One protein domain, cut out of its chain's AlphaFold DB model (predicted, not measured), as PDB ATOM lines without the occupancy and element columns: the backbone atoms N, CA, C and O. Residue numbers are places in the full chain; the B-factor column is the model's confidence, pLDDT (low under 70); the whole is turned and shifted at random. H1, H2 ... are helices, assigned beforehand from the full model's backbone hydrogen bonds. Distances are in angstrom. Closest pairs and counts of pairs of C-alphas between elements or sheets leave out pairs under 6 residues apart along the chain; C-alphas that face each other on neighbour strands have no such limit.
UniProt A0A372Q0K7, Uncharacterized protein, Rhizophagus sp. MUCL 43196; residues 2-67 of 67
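Overview. This is residues 2 to 67 of the 67 residues of an uncharacterized protein of Rhizophagus sp. MUCL 43196 (UniProt A0A372Q0K7). One long straight helix, H2, makes most of the length of this domain, with the short helix H3 folded back at a slant near its last turns and the single turn H1 at its other end. A long stretch with no named element, residues 2 to 19, runs the length of H2 in the opposite sense, from the end where H3 lies to the end where H1 lies, and the parts are loosely assembled, with few contacts between the helices. The printed part has 66 residues with three named helices, in the order H1, H2, H3, and no named strand, and its class is all helix. The whole is loose, with a radius of gyration of the C-alphas of 15.2 A, and elongated, spanning 46 by 24 by 19 A.

Arrangement. Begin with the longest helix, H2, residues 27 to 48. Near its last residues look for H3, residues 54 to 64: the two are close but not clearly touching, and their closest C-alphas, those of Asp 46 and Lys 57, are 6.5 A apart. H2 and H3 run opposite ways at a tilt of 37 degrees, only just steep. Toward the other end of H2 find H1, residues 20 to 23, which is close to H2 but not clearly touching it; the closest C-alphas, those of Ile 22 and Leu 29, are 6.6 A apart. H1 and H3 are apart. In the backbone of H2 every O i to N i+4 pair is within hydrogen-bond range, in H3 5 of 7 are, and H1 is too short for such a pair.

Along the chain. Find C-alpha 27 at (-47.239, 27.457, -32.411), where H2 begins; from there it runs 31.2 A to C-alpha 48 at (-54.795, 36.769, -3.583). Then go to Pro 54, where H3 begins, and follow it for 16.1 A to C-alpha 64 at (-51.570, 19.876, -8.062). Go back to Glu 20 for H1, with four residues up to Leu 23.

Size, cuts and confidence. The two C-alphas farthest apart are those of Tyr 2 and Glu 24, 46.1 A, while the first and last printed C-alphas, those of Tyr 2 and Glu 67, are 16.7 A apart. The printed part has no cut and ends at residue 67, the chain's last residue. The links from H1 to H2 and from H2 to H3 are tight, with 3 and 5 residues between them. In residues 2 to 19 the C-alphas lie 7 to 23 A from the mean of all C-alphas. The mean pLDDT of the printed part is 73.2, and 32 residues are under 70: residues 2 to 12 and residues 47 to 67, the latter including H3 with a mean of 63.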
ATOM      1  N   TYR A   2     -55.521  28.816   6.503       53.03
ATOM      2  CA  TYR A   2     -54.317  28.310   5.845       53.03
ATOM      3  C   TYR A   2     -53.860  29.344   4.816       53.03
ATOM      4  O   TYR A   2     -54.398  29.425   3.712       53.03
ATOM      5  N   THR A   3     -52.894  30.156   5.218       50.59
ATOM      6  CA  THR A   3     -52.123  31.060   4.367       50.59
ATOM      7  C   THR A   3     -50.803  30.367   4.041       50.59
ATOM      8  O   THR A   3     -49.926  30.295   4.899       50.59
ATOM      9  N   PRO A   4     -50.622  29.832   2.823       53.53
ATOM     10  CA  PRO A   4     -49.312  29.419   2.348       53.53
ATOM     11  C   PRO A   4     -48.335  30.594   2.388       53.53
ATOM     12  O   PRO A   4     -48.310  31.408   1.464       53.53
ATOM     13  N   GLU A   5     -47.489  30.688   3.411       54.62
ATOM     14  CA  GLU A   5     -46.404  31.681   3.453       54.62
ATOM     15  C   GLU A   5     -45.457  31.526   2.247       54.62
ATOM     16  O   GLU A   5     -44.860  32.494   1.771       54.62
ATOM     17  N   ARG A   6     -45.408  30.328   1.646       56.97
ATOM     18  CA  ARG A   6     -44.581  29.991   0.477       56.97
ATOM     19  C   ARG A   6     -45.403  29.617  -0.757       56.97
ATOM     20  O   ARG A   6     -46.522  29.121  -0.649       56.97
ATOM     21  N   ILE A   7     -44.855  29.907  -1.939       62.22
ATOM     22  CA  ILE A   7     -45.383  29.387  -3.203       62.22
ATOM     23  C   ILE A   7     -45.090  27.889  -3.169       62.22
ATOM     24  O   ILE A   7     -43.927  27.490  -3.111       62.22
ATOM     25  N   TYR A   8     -46.133  27.063  -3.118       60.19
ATOM     26  CA  TYR A   8     -45.950  25.622  -3.201       60.19
ATOM     27  C   TYR A   8     -45.521  25.271  -4.622       60.19
ATOM     28  O   TYR A   8     -46.220  25.594  -5.582       60.19
ATOM     29  N   CYS A   9     -44.362  24.629  -4.738       57.66
ATOM     30  CA  CYS A   9     -43.934  24.030  -5.991       57.66
ATOM     31  C   CYS A   9     -44.925  22.914  -6.345       57.66
ATOM     32  O   CYS A   9     -45.251  22.080  -5.494       57.66
ATOM     33  N   THR A  10     -45.432  22.901  -7.574       60.94
ATOM     34  CA  THR A  10     -46.225  21.772  -8.063       60.94
ATOM     35  C   THR A  10     -45.300  20.567  -8.209       60.94
ATOM     36  O   THR A  10     -44.221  20.707  -8.768       60.94
ATOM     37  N   LYS A  11     -45.705  19.377  -7.744       67.56
ATOM     38  CA  LYS A  11     -44.938  18.133  -7.988       67.56
ATOM     39  C   LYS A  11     -45.051  17.645  -9.445       67.56
ATOM     40  O   LYS A  11     -44.445  16.642  -9.794       67.56
ATOM     41  N   ALA A  12     -45.896  18.291 -10.249       67.88
ATOM     42  CA  ALA A  12     -46.018  18.021 -11.672       67.88
ATOM     43  C   ALA A  12     -44.866  18.695 -12.415       67.88
ATOM     44  O   ALA A  12     -44.666  19.905 -12.271       67.88
ATOM     45  N   ASP A  13     -44.158  17.905 -13.211       74.31
ATOM     46  CA  ASP A  13     -43.135  18.402 -14.112       74.31
ATOM     47  C   ASP A  13     -43.808  19.008 -15.345       74.31
ATOM     48  O   ASP A  13     -44.451  18.316 -16.137       74.31
ATOM     49  N   TYR A  14     -43.694  20.327 -15.482       76.44
ATOM     50  CA  TYR A  14     -44.098  21.039 -16.688       76.44
ATOM     51  C   TYR A  14     -42.857  21.262 -17.545       76.44
ATOM     52  O   TYR A  14     -42.004  22.083 -17.206       76.44
ATOM     53  N   HIS A  15     -42.762  20.535 -18.654       81.88
ATOM     54  CA  HIS A  15     -41.686  20.689 -19.624       81.88
ATOM     55  C   HIS A  15     -42.206  21.369 -20.884       81.88
ATOM     56  O   HIS A  15     -43.295  21.068 -21.367       81.88
ATOM     57  N   ILE A  16     -41.409  22.302 -21.400       86.06
ATOM     58  CA  ILE A  16     -41.570  22.825 -22.749       86.06
ATOM     59  C   ILE A  16     -40.421  22.229 -23.546       86.06
ATOM     60  O   ILE A  16     -39.264  22.581 -23.314       86.06
ATOM     61  N   ASP A  17     -40.747  21.303 -24.439       84.31
ATOM     62  CA  ASP A  17     -39.757  20.705 -25.320       84.31
ATOM     63  C   ASP A  17     -39.264  21.760 -26.308       84.31
ATOM     64  O   ASP A  17     -40.057  22.487 -26.908       84.31
ATOM     65  N   LEU A  18     -37.942  21.866 -26.438       85.75
ATOM     66  CA  LEU A  18     -37.275  22.764 -27.371       85.75
ATOM     67  C   LEU A  18     -36.540  21.915 -28.403       85.75
ATOM     68  O   LEU A  18     -35.456  21.397 -28.141       85.75
ATOM     69  N   THR A  19     -37.154  21.760 -29.566       86.25
ATOM     70  CA  THR A  19     -36.594  21.078 -30.730       86.25
ATOM     71  C   THR A  19     -36.379  22.088 -31.857       86.25
ATOM     72  O   THR A  19     -36.988  23.157 -31.867       86.25
ATOM     73  N   GLU A  20     -35.471  21.801 -32.792       86.00
ATOM     74  CA  GLU A  20     -35.105  22.757 -33.852       86.00
ATOM     75  C   GLU A  20     -36.296  23.144 -34.746       86.00
ATOM     76  O   GLU A  20     -36.387  24.296 -35.163       86.00
ATOM     77  N   ASP A  21     -37.264  22.241 -34.956       82.62
ATOM     78  CA  ASP A  21     -38.487  22.495 -35.737       82.62
ATOM     79  C   ASP A  21     -39.390  23.579 -35.128       82.62
ATOM     80  O   ASP A  21     -40.169  24.224 -35.827       82.62
ATOM     81  N   ILE A  22     -39.248  23.838 -33.831       84.62
ATOM     82  CA  ILE A  22     -40.013  24.862 -33.115       84.62
ATOM     83  C   ILE A  22     -39.534  26.278 -33.476       84.62
ATOM     84  O   ILE A  22     -40.260  27.253 -33.275       84.62
ATOM     85  N   LEU A  23     -38.324  26.409 -34.027       79.50
ATOM     86  CA  LEU A  23     -37.822  27.681 -34.551       79.50
ATOM     87  C   LEU A  23     -38.463  28.047 -35.898       79.50
ATOM     88  O   LEU A  23     -38.459  29.221 -36.265       79.50
ATOM     89  N   GLU A  24     -39.012  27.066 -36.619       85.00
ATOM     90  CA  GLU A  24     -39.712  27.271 -37.893       85.00
ATOM     91  C   GLU A  24     -41.220  27.495 -37.695       85.00
ATOM     92  O   GLU A  24     -41.804  28.344 -38.371       85.00
ATOM     93  N   ASP A  25     -41.842  26.785 -36.747       85.62
ATOM     94  CA  ASP A  25     -43.231  26.994 -36.318       85.62
ATOM     95  C   ASP A  25     -43.331  27.043 -34.787       85.62
ATOM     96  O   ASP A  25     -43.303  26.029 -34.079       85.62
ATOM     97  N   ASP A  26     -43.504  28.259 -34.268       89.31
ATOM     98  CA  ASP A  26     -43.544  28.524 -32.835       89.31
ATOM     99  C   ASP A  26     -44.902  28.203 -32.186       89.31
ATOM    100  O   ASP A  26     -45.062  28.379 -30.973       89.31
ATOM    101  N   ALA A  27     -45.898  27.711 -32.936       91.12
ATOM    102  CA  ALA A  27     -47.239  27.457 -32.411       91.12
ATOM    103  C   ALA A  27     -47.226  26.495 -31.212       91.12
ATOM    104  O   ALA A  27     -47.906  26.741 -30.209       91.12
ATOM    105  N   LYS A  28     -46.410  25.434 -31.277       87.44
ATOM    106  CA  LYS A  28     -46.245  24.467 -30.178       87.44
ATOM    107  C   LYS A  28     -45.556  25.091 -28.964       87.44
ATOM    108  O   LYS A  28     -46.006  24.877 -27.838       87.44
ATOM    109  N   LEU A  29     -44.532  25.921 -29.184       90.56
ATOM    110  CA  LEU A  29     -43.858  26.670 -28.117       90.56
ATOM    111  C   LEU A  29     -44.822  27.613 -27.413       90.56
ATOM    112  O   LEU A  29     -44.936  27.600 -26.190       90.56
ATOM    113  N   ARG A  30     -45.557  28.411 -28.189       92.19
ATOM    114  CA  ARG A  30     -46.537  29.363 -27.668       92.19
ATOM    115  C   ARG A  30     -47.635  28.663 -26.878       92.19
ATOM    116  O   ARG A  30     -48.062  29.196 -25.854       92.19
ATOM    117  N   GLN A  31     -48.066  27.479 -27.311       91.12
ATOM    118  CA  GLN A  31     -49.027  26.663 -26.572       91.12
ATOM    119  C   GLN A  31     -48.452  26.189 -25.229       91.12
ATOM    120  O   GLN A  31     -49.081  26.423 -24.196       91.12
ATOM    121  N   GLY A  32     -47.239  25.622 -25.215       90.06
ATOM    122  CA  GLY A  32     -46.573  25.191 -23.979       90.06
ATOM    123  C   GLY A  32     -46.333  26.347 -22.998       90.06
ATOM    124  O   GLY A  32     -46.661  26.251 -21.815       90.06
ATOM    125  N   VAL A  33     -45.859  27.495 -23.495       91.81
ATOM    126  CA  VAL A  33     -45.679  28.718 -22.692       91.81
ATOM    127  C   VAL A  33     -47.009  29.189 -22.099       91.81
ATOM    128  O   VAL A  33     -47.073  29.518 -20.913       91.81
ATOM    129  N   LYS A  34     -48.089  29.197 -22.890       93.69
ATOM    130  CA  LYS A  34     -49.422  29.610 -22.429       93.69
ATOM    131  C   LYS A  34     -49.944  28.713 -21.306       93.69
ATOM    132  O   LYS A  34     -50.528  29.227 -20.351       93.69
ATOM    133  N   GLU A  35     -49.732  27.404 -21.399       90.44
ATOM    134  CA  GLU A  35     -50.129  26.445 -20.365       90.44
ATOM    135  C   GLU A  35     -49.358  26.664 -19.061       90.44
ATOM    136  O   GLU A  35     -49.977  26.841 -18.007       90.44
ATOM    137  N   VAL A  36     -48.026  26.765 -19.133       88.81
ATOM    138  CA  VAL A  36     -47.168  27.022 -17.962       88.81
ATOM    139  C   VAL A  36     -47.521  28.355 -17.300       88.81
ATOM    140  O   VAL A  36     -47.720  28.416 -16.084       88.81
ATOM    141  N   MET A  37     -47.677  29.424 -18.086       92.44
ATOM    142  CA  MET A  37     -48.099  30.726 -17.565       92.44
ATOM    143  C   MET A  37     -49.488  30.665 -16.918       92.44
ATOM    144  O   MET A  37     -49.703  31.294 -15.882       92.44
ATOM    145  N   GLY A  38     -50.424  29.891 -17.478       89.50
ATOM    146  CA  GLY A  38     -51.757  29.693 -16.908       89.50
ATOM    147  C   GLY A  38     -51.719  29.051 -15.521       89.50
ATOM    148  O   GLY A  38     -52.412  29.511 -14.610       89.50
ATOM    149  N   VAL A  39     -50.864  28.042 -15.335       85.25
ATOM    150  CA  VAL A  39     -50.642  27.398 -14.031       85.25
ATOM    151  C   VAL A  39     -50.063  28.395 -13.027       85.25
ATOM    152  O   VAL A  39     -50.614  28.540 -11.935       85.25
ATOM    153  N   ILE A  40     -49.015  29.138 -13.403       85.88
ATOM    154  CA  ILE A  40     -48.384  30.146 -12.534       85.88
ATOM    155  C   ILE A  40     -49.401  31.212 -12.109       85.88
ATOM    156  O   ILE A  40     -49.543  31.493 -10.918       85.88
ATOM    157  N   VAL A  41     -50.156  31.777 -13.057       86.88
ATOM    158  CA  VAL A  41     -51.185  32.790 -12.765       86.88
ATOM    159  C   VAL A  41     -52.286  32.218 -11.871       86.88
ATOM    160  O   VAL A  41     -52.731  32.904 -10.953       86.88
ATOM    161  N   GLY A  42     -52.705  30.970 -12.090       83.31
ATOM    162  CA  GLY A  42     -53.679  30.289 -11.238       83.31
ATOM    163  C   GLY A  42     -53.211  30.173  -9.786       83.31
ATOM    164  O   GLY A  42     -53.972  30.503  -8.879       83.31
ATOM    165  N   LEU A  43     -51.952  29.781  -9.567       79.75
ATOM    166  CA  LEU A  43     -51.349  29.690  -8.229       79.75
ATOM    167  C   LEU A  43     -51.217  31.063  -7.553       79.75
ATOM    168  O   LEU A  43     -51.412  31.182  -6.342       79.75
ATOM    169  N   LEU A  44     -50.898  32.107  -8.322       80.88
ATOM    170  CA  LEU A  44     -50.814  33.478  -7.815       80.88
ATOM    171  C   LEU A  44     -52.194  34.037  -7.444       80.88
ATOM    172  O   LEU A  44     -52.332  34.639  -6.382       80.88
ATOM    173  N   LYS A  45     -53.226  33.795  -8.262       79.62
ATOM    174  CA  LYS A  45     -54.611  34.181  -7.945       79.62
ATOM    175  C   LYS A  45     -55.116  33.496  -6.683       79.62
ATOM    176  O   LYS A  45     -55.680  34.164  -5.823       79.62
ATOM    177  N   ASP A  46     -54.808  32.211  -6.514       72.81
ATOM    178  CA  ASP A  46     -55.181  31.466  -5.310       72.81
ATOM    179  C   ASP A  46     -54.571  32.087  -4.041       72.81
ATOM    180  O   ASP A  46     -55.153  31.979  -2.964       72.81
ATOM    181  N   ARG A  47     -53.411  32.757  -4.132       68.81
ATOM    182  CA  ARG A  47     -52.817  33.522  -3.018       68.81
ATOM    183  C   ARG A  47     -53.499  34.861  -2.748       68.81
ATOM    184  O   ARG A  47     -53.433  35.321  -1.615       68.81
ATOM    185  N   ILE A  48     -54.105  35.486  -3.749       68.88
ATOM    186  CA  ILE A  48     -54.795  36.769  -3.583       68.88
ATOM    187  C   ILE A  48     -56.207  36.531  -3.024       68.88
ATOM    188  O   ILE A  48     -56.601  37.199  -2.077       68.88
ATOM    189  N   GLU A  49     -56.921  35.507  -3.506       62.84
ATOM    190  CA  GLU A  49     -58.276  35.122  -3.055       62.84
ATOM    191  C   GLU A  49     -58.298  34.331  -1.725       62.84
ATOM    192  O   GLU A  49     -59.187  33.517  -1.486       62.84
ATOM    193  N   VAL A  50     -57.314  34.500  -0.832       55.81
ATOM    194  CA  VAL A  50     -57.230  33.719   0.424       55.81
ATOM    195  C   VAL A  50     -58.452  33.901   1.348       55.81
ATOM    196  O   VAL A  50     -58.649  33.038   2.202       55.81
ATOM    197  N   ASP A  51     -59.281  34.934   1.162       53.00
ATOM    198  CA  ASP A  51     -60.337  35.291   2.123       53.00
ATOM    199  C   ASP A  51     -61.785  34.938   1.708       53.00
ATOM    200  O   ASP A  51     -62.604  34.676   2.583       53.00
ATOM    201  N   ASP A  52     -62.122  34.814   0.414       55.38
ATOM    202  CA  ASP A  52     -63.544  34.759   0.001       55.38
ATOM    203  C   ASP A  52     -64.125  33.349  -0.249       55.38
ATOM    204  O   ASP A  52     -65.339  33.157  -0.173       55.38
ATOM    205  N   ALA A  53     -63.302  32.332  -0.548       57.59
ATOM    206  CA  ALA A  53     -63.806  30.986  -0.877       57.59
ATOM    207  C   ALA A  53     -62.795  29.856  -0.569       57.59
ATOM    208  O   ALA A  53     -62.107  29.349  -1.461       57.59
ATOM    209  N   PRO A  54     -62.694  29.403   0.693       59.41
ATOM    210  CA  PRO A  54     -61.686  28.423   1.109       59.41
ATOM    211  C   PRO A  54     -61.850  27.030   0.465       59.41
ATOM    212  O   PRO A  54     -60.851  26.340   0.234       59.41
ATOM    213  N   ASP A  55     -63.074  26.614   0.130       60.06
ATOM    214  CA  ASP A  55     -63.360  25.256  -0.360       60.06
ATOM    215  C   ASP A  55     -62.994  25.040  -1.839       60.06
ATOM    216  O   ASP A  55     -62.421  24.004  -2.198       60.06
ATOM    217  N   SER A  56     -63.242  26.033  -2.702       62.38
ATOM    218  CA  SER A  56     -62.885  25.985  -4.131       62.38
ATOM    219  C   SER A  56     -61.365  25.944  -4.328       62.38
ATOM    220  O   SER A  56     -60.842  25.195  -5.162       62.38
ATOM    221  N   LYS A  57     -60.642  26.683  -3.484       61.62
ATOM    222  CA  LYS A  57     -59.183  26.707  -3.429       61.62
ATOM    223  C   LYS A  57     -58.607  25.356  -3.021       61.62
ATOM    224  O   LYS A  57     -57.735  24.824  -3.707       61.62
ATOM    225  N   ARG A  58     -59.144  24.740  -1.962       63.47
ATOM    226  CA  ARG A  58     -58.701  23.417  -1.491       63.47
ATOM    227  C   ARG A  58     -58.867  22.340  -2.568       63.47
ATOM    228  O   ARG A  58     -57.983  21.500  -2.729       63.47
ATOM    229  N   ALA A  59     -59.960  22.392  -3.332       68.06
ATOM    230  CA  ALA A  59     -60.220  21.475  -4.440       68.06
ATOM    231  C   ALA A  59     -59.247  21.658  -5.621       68.06
ATOM    232  O   ALA A  59     -58.801  20.666  -6.199       68.06
ATOM    233  N   ARG A  60     -58.875  22.901  -5.968       65.00
ATOM    234  CA  ARG A  60     -57.878  23.181  -7.017       65.00
ATOM    235  C   ARG A  60     -56.472  22.787  -6.584       65.00
ATOM    236  O   ARG A  60     -55.812  22.051  -7.305       65.00
ATOM    237  N   THR A  61     -56.030  23.193  -5.397       62.81
ATOM    238  CA  THR A  61     -54.676  22.888  -4.912       62.81
ATOM    239  C   THR A  61     -54.445  21.379  -4.736       62.81
ATOM    240  O   THR A  61     -53.375  20.891  -5.091       62.81
ATOM    241  N   LYS A  62     -55.457  20.605  -4.309       65.12
ATOM    242  CA  LYS A  62     -55.388  19.127  -4.262       65.12
ATOM    243  C   LYS A  62     -55.122  18.465  -5.619       65.12
ATOM    244  O   LYS A  62     -54.564  17.377  -5.647       65.12
ATOM    245  N   LYS A  63     -55.495  19.088  -6.744       65.25
ATOM    246  CA  LYS A  63     -55.177  18.548  -8.081       65.25
ATOM    247  C   LYS A  63     -53.688  18.650  -8.415       65.25
ATOM    248  O   LYS A  63     -53.203  17.874  -9.229       65.25
ATOM    249  N   TYR A  64     -52.980  19.587  -7.789       61.66
ATOM    250  CA  TYR A  64     -51.570  19.876  -8.062       61.66
ATOM    251  C   TYR A  64     -50.619  19.373  -6.961       61.66
ATOM    252  O   TYR A  64     -49.406  19.323  -7.168       61.66
ATOM    253  N   ILE A  65     -51.160  18.992  -5.798       54.19
ATOM    254  CA  ILE A  65     -50.421  18.466  -4.648       54.19
ATOM    255  C   ILE A  65     -50.938  17.057  -4.340       54.19
ATOM    256  O   ILE A  65     -52.062  16.901  -3.869       54.19
ATOM    257  N   LYS A  66     -50.114  16.032  -4.586       52.66
ATOM    258  CA  LYS A  66     -50.368  14.656  -4.129       52.66
ATOM    259  C   LYS A  66     -49.742  14.460  -2.744       52.66
ATOM    260  O   LYS A  66     -48.587  14.868  -2.564       52.66
ATOM    261  N   GLU A  67     -50.519  13.889  -1.821       52.44
ATOM    262  CA  GLU A  67     -50.098  13.481  -0.466       52.44
ATOM    263  C   GLU A  67     -48.838  12.607  -0.524       52.44
ATOM    264  O   GLU A  67     -48.800  11.682  -1.371       52.44
TER     265      GLU A  67